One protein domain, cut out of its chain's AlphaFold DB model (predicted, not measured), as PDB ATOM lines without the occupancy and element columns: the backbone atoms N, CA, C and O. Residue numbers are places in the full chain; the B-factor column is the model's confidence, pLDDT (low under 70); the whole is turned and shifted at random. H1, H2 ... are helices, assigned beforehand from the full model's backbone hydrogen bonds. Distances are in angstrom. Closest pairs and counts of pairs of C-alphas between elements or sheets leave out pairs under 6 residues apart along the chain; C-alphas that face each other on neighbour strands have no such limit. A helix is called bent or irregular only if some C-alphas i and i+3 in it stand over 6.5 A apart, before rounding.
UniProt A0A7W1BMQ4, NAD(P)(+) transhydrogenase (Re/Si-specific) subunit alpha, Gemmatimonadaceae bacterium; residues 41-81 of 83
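This is residues 41 to 81 of the 83 residues of the protein "NAD(P)(+) transhydrogenase (Re/Si-specific) subunit alpha" of Gemmatimonadaceae bacterium (UniProt A0A7W1BMQ4). One long helix, H1, makes the long arm of an L, and the loop that follows it, with the small helix H2 at its far end, makes the short arm. Most of H1 is bare: residues 41 to 57, of which 44 to 57 belong to H1, stand free and stick out from the corner. The printed part has 41 residues with two named helices, H1 then H2 along the chain, and no named strand; the class is all helix. The whole is loose, with a radius of gyration of the C-alphas of 12.9 A, and flat, spanning 37 by 22 by 10 A.

H1 is residues 44 to 62, 26.6 A from first to last C-alpha. It begins at C-alpha 44, at (263.076, 165.470, 249.316), and ends at C-alpha 62, at (271.024, 171.586, 273.908). H2 is residues 77 to 80, 5.3 A long between its first and last C-alphas, and ends at C-alpha 80, at (265.689, 180.305, 268.630).

H1 is not bent. H1 and H2 are close but not clearly touching, with 1 pair of C-alphas within 8 A. The closest C-alphas are those of Leu 62 and Val 77, 7.8 A apart. The centres of the two helices are 16.8 A apart. Every O i to N i+4 pair in H1 is within hydrogen-bond range. H2, with four residues, is too short for such a pair; its 1 pair of O i and N i+3 is within range.

The two C-alphas farthest apart are those of Thr 42 and Ala 73, at 37.7 A. The printed part has no cut. The link from H1 to H2, residues 63 to 76, is long, and its C-alphas lie 10 to 17 A from the mean of the C-alphas. The mean pLDDT of the printed part is 94.6, and no printed residue is under 70.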
ATOM      1  N   ALA A  41     261.144 170.458 248.407       95.44
ATOM      2  CA  ALA A  41     260.256 169.307 248.236       95.44
ATOM      3  C   ALA A  41     260.448 168.558 246.903       95.44
ATOM      4  O   ALA A  41     260.068 167.394 246.807       95.44
ATOM      5  N   THR A  42     261.074 169.173 245.893       95.25
ATOM      6  CA  THR A  42     261.402 168.513 244.612       95.25
ATOM      7  C   THR A  42     262.609 167.572 244.713       95.25
ATOM      8  O   THR A  42     262.783 166.693 243.870       95.25
ATOM      9  N   VAL A  43     263.419 167.708 245.773       96.81
ATOM     10  CA  VAL A  43     264.593 166.870 246.080       96.81
ATOM     11  C   VAL A  43     264.539 166.361 247.532       96.81
ATOM     12  O   VAL A  43     265.468 166.572 248.321       96.81
ATOM     13  N   PRO A  44     263.454 165.661 247.916       97.62
ATOM     14  CA  PRO A  44     263.076 165.470 249.316       97.62
ATOM     15  C   PRO A  44     264.104 164.670 250.118       97.62
ATOM     16  O   PRO A  44     264.311 164.954 251.296       97.62
ATOM     17  N   LEU A  45     264.788 163.705 249.493       98.25
ATOM     18  CA  LEU A  45     265.811 162.887 250.152       98.25
ATOM     19  C   LEU A  45     266.964 163.750 250.687       98.25
ATOM     20  O   LEU A  45     267.285 163.692 251.873       98.25
ATOM     21  N   HIS A  46     267.570 164.567 249.823       98.00
ATOM     22  CA  HIS A  46     268.717 165.393 250.200       98.00
ATOM     23  C   HIS A  46     268.307 166.591 251.055       98.00
ATOM     24  O   HIS A  46     268.999 166.897 252.026       98.00
ATOM     25  N   ALA A  47     267.161 167.214 250.763       98.19
ATOM     26  CA  ALA A  47     266.613 168.276 251.603       98.19
ATOM     27  C   ALA A  47     266.417 167.793 253.052       98.19
ATOM     28  O   ALA A  47     266.886 168.435 253.993       98.19
ATOM     29  N   SER A  48     265.821 166.608 253.230       98.31
ATOM     30  CA  SER A  48     265.605 166.011 254.552       98.31
ATOM     31  C   SER A  48     266.916 165.658 255.251       98.31
ATOM     32  O   SER A  48     267.048 165.901 256.449       98.31
ATOM     33  N   GLN A  49     267.903 165.117 254.530       98.31
ATOM     34  CA  GLN A  49     269.228 164.823 255.091       98.31
ATOM     35  C   GLN A  49     269.922 166.087 255.619       98.31
ATOM     36  O   GLN A  49     270.411 166.089 256.749       98.31
ATOM     37  N   MET A  50     269.935 167.170 254.833       97.88
ATOM     38  CA  MET A  50     270.540 168.443 255.245       97.88
ATOM     39  C   MET A  50     269.813 169.051 256.446       97.88
ATOM     40  O   MET A  50     270.455 169.447 257.418       97.88
ATOM     41  N   PHE A  51     268.476 169.064 256.418       98.06
ATOM     42  CA  PHE A  51     267.672 169.562 257.533       98.06
ATOM     43  C   PHE A  51     267.897 168.743 258.812       98.06
ATOM     44  O   PHE A  51     268.148 169.311 259.875       98.06
ATOM     45  N   SER A  52     267.905 167.411 258.706       98.31
ATOM     46  CA  SER A  52     268.117 166.512 259.849       98.31
ATOM     47  C   SER A  52     269.470 166.742 260.514       98.31
ATOM     48  O   SER A  52     269.560 166.702 261.737       98.31
ATOM     49  N   ARG A  53     270.518 167.043 259.736       98.12
ATOM     50  CA  ARG A  53     271.843 167.363 260.280       98.12
ATOM     51  C   ARG A  53     271.843 168.657 261.098       98.12
ATOM     52  O   ARG A  53     272.499 168.716 262.141       98.12
ATOM     53  N   ASN A  54     271.103 169.675 260.663       96.50
ATOM     54  CA  ASN A  54     270.963 170.920 261.421       96.50
ATOM     55  C   ASN A  54     270.215 170.679 262.741       96.50
ATOM     56  O   ASN A  54     270.684 171.105 263.795       96.50
ATOM     57  N   VAL A  55     269.111 169.925 262.695       96.56
ATOM     58  CA  VAL A  55     268.332 169.550 263.889       96.56
ATOM     59  C   VAL A  55     269.174 168.718 264.862       96.56
ATOM     60  O   VAL A  55     269.220 169.022 266.050       96.56
ATOM     61  N   GLU A  56     269.899 167.712 264.370       96.31
ATOM     62  CA  GLU A  56     270.823 166.896 265.170       96.31
ATOM     63  C   GLU A  56     271.880 167.766 265.871       96.31
ATOM     64  O   GLU A  56     272.172 167.571 267.051       96.31
ATOM     65  N   THR A  57     272.441 168.742 265.153       95.50
ATOM     66  CA  THR A  57     273.461 169.655 265.685       95.50
ATOM     67  C   THR A  57     272.896 170.537 266.797       95.50
ATOM     68  O   THR A  57     273.529 170.675 267.842       95.50
ATOM     69  N   LEU A  58     271.684 171.070 266.613       94.81
ATOM     70  CA  LEU A  58     270.989 171.838 267.646       94.81
ATOM     71  C   LEU A  58     270.693 170.978 268.884       94.81
ATOM     72  O   LEU A  58     270.984 171.393 270.001       94.81
ATOM     73  N   ILE A  59     270.185 169.755 268.706       94.38
ATOM     74  CA  ILE A  59     269.902 168.839 269.824       94.38
ATOM     75  C   ILE A  59     271.180 168.521 270.605       94.38
ATOM     76  O   ILE A  59     271.175 168.566 271.831       94.38
ATOM     77  N   LYS A  60     272.294 168.248 269.917       93.62
ATOM     78  CA  LYS A  60     273.600 168.029 270.563       93.62
ATOM     79  C   LYS A  60     274.078 169.249 271.345       93.62
ATOM     80  O   LYS A  60     274.716 169.091 272.381       93.62
ATOM     81  N   HIS A  61     273.774 170.449 270.860       93.44
ATOM     82  CA  HIS A  61     274.092 171.685 271.562       93.44
ATOM     83  C   HIS A  61     273.244 171.863 272.834       93.44
ATOM     84  O   HIS A  61     273.781 172.257 273.866       93.44
ATOM     85  N   LEU A  62     271.955 171.514 272.777       94.69
ATOM     86  CA  LEU A  62     271.024 171.586 273.908       94.69
ATOM     87  C   LEU A  62     271.251 170.487 274.958       94.69
ATOM     88  O   LEU A  62     270.991 170.701 276.138       94.69
ATOM     89  N   ALA A  63     271.710 169.306 274.536       93.94
ATOM     90  CA  ALA A  63     271.820 168.107 275.364       93.94
ATOM     91  C   ALA A  63     273.271 167.627 275.537       93.94
ATOM     92  O   ALA A  63     273.557 166.440 275.364       93.94
ATOM     93  N   LYS A  64     274.191 168.541 275.878       85.56
ATOM     94  CA  LYS A  64     275.637 168.250 276.003       85.56
ATOM     95  C   LYS A  64     275.942 167.051 276.915       85.56
ATOM     96  O   LYS A  64     276.802 166.249 276.569       85.56
ATOM     97  N   ASP A  65     275.171 166.878 277.992       87.06
ATOM     98  CA  ASP A  65     275.327 165.787 278.971       87.06
ATOM     99  C   ASP A  65     274.118 164.831 279.003       87.06
ATOM    100  O   ASP A  65     273.781 164.246 280.032       87.06
ATOM    101  N   GLY A  66     273.387 164.716 277.887       88.94
ATOM    102  CA  GLY A  66     272.168 163.898 277.798       88.94
ATOM    103  C   GLY A  66     270.947 164.490 278.515       88.94
ATOM    104  O   GLY A  66     269.856 163.931 278.427       88.94
ATOM    105  N   THR A  67     271.108 165.639 279.173       90.62
ATOM    106  CA  THR A  67     270.017 166.445 279.730       90.62
ATOM    107  C   THR A  67     269.824 167.678 278.864       90.62
ATOM    108  O   THR A  67     270.783 168.401 278.607       90.62
ATOM    109  N   VAL A  68     268.593 167.908 278.407       93.00
ATOM    110  CA  VAL A  68     268.244 169.099 277.626       93.00
ATOM    111  C   VAL A  68     268.223 170.314 278.547       93.00
ATOM    112  O   VAL A  68     267.434 170.360 279.489       93.00
ATOM    113  N   THR A  69     269.050 171.305 278.233       92.25
ATOM    114  CA  THR A  69     269.080 172.603 278.910       92.25
ATOM    115  C   THR A  69     268.671 173.685 277.920       92.25
ATOM    116  O   THR A  69     269.247 173.793 276.839       92.25
ATOM    117  N   ILE A  70     267.673 174.487 278.290       92.81
ATOM    118  CA  ILE A  70     267.236 175.653 277.519       92.81
ATOM    119  C   ILE A  70     267.653 176.886 278.313       92.81
ATOM    120  O   ILE A  70     267.028 177.211 279.320       92.81
ATOM    121  N   ASP A  71     268.727 177.532 277.872       92.56
ATOM    122  CA  ASP A  71     269.227 178.773 278.457       92.56
ATOM    123  C   ASP A  71     268.885 179.950 277.528       92.56
ATOM    124  O   ASP A  71     269.477 180.066 276.456       92.56
ATOM    125  N   PRO A  72     267.940 180.835 277.897       93.81
ATOM    126  CA  PRO A  72     267.610 182.009 277.092       93.81
ATOM    127  C   PRO A  72     268.756 183.022 276.960       93.81
ATOM    128  O   PRO A  72     268.684 183.891 276.094       93.81
ATOM    129  N   ALA A  73     269.775 182.953 277.824       95.00
ATOM    130  CA  ALA A  73     270.951 183.813 277.756       95.00
ATOM    131  C   ALA A  73     272.039 183.271 276.810       95.00
ATOM    132  O   ALA A  73     272.980 184.002 276.498       95.00
ATOM    133  N   ASP A  74     271.926 182.022 276.346       94.19
ATOM    134  CA  ASP A  74     272.846 181.453 275.363       94.19
ATOM    135  C   ASP A  74     272.637 182.108 273.985       94.19
ATOM    136  O   ASP A  74     271.510 182.285 273.517       94.19
ATOM    137  N   GLU A  75     273.739 182.469 273.324       94.31
ATOM    138  CA  GLU A  75     273.736 183.232 272.067       94.31
ATOM    139  C   GLU A  75     273.099 182.481 270.885       94.31
ATOM    140  O   GLU A  75     272.705 183.107 269.900       94.31
ATOM    141  N   ILE A  76     272.992 181.151 270.962       92.31
ATOM    142  CA  ILE A  76     272.356 180.303 269.950       92.31
ATOM    143  C   ILE A  76     270.939 179.941 270.389       92.31
ATOM    144  O   ILE A  76     270.004 180.067 269.598       92.31
ATOM    145  N   VAL A  77     270.763 179.478 271.629       93.50
ATOM    146  CA  VAL A  77     269.470 178.979 272.119       93.50
ATOM    147  C   VAL A  77     268.475 180.118 272.317       93.50
ATOM    148  O   VAL A  77     267.329 179.989 271.890       93.50
ATOM    149  N   GLY A  78     268.904 181.242 272.895       94.25
ATOM    150  CA  GLY A  78     268.053 182.401 273.167       94.25
ATOM    151  C   GLY A  78     267.284 182.894 271.935       94.25
ATOM    152  O   GLY A  78     266.052 182.899 271.968       94.25
ATOM    153  N   PRO A  79     267.959 183.237 270.819       94.88
ATOM    154  CA  PRO A  79     267.297 183.696 269.593       94.88
ATOM    155  C   PRO A  79     266.386 182.668 268.902       94.88
ATOM    156  O   PRO A  79     265.588 183.051 268.050       94.88
ATOM    157  N   MET A  80     266.512 181.374 269.218       93.25
ATOM    158  CA  MET A  80     265.689 180.305 268.630       93.25
ATOM    159  C   MET A  80     264.368 180.083 269.380       93.25
ATOM    160  O   MET A  80     263.472 179.418 268.858       93.25
ATOM    161  N   ILE A  81     264.234 180.606 270.601       93.00
ATOM    162  CA  ILE A  81     263.017 180.474 271.404       93.00
ATOM    163  C   ILE A  81     261.954 181.440 270.870       93.00
ATOM    164  O   ILE A  81     262.162 182.649 270.811       93.00
TER     165      ILE A  81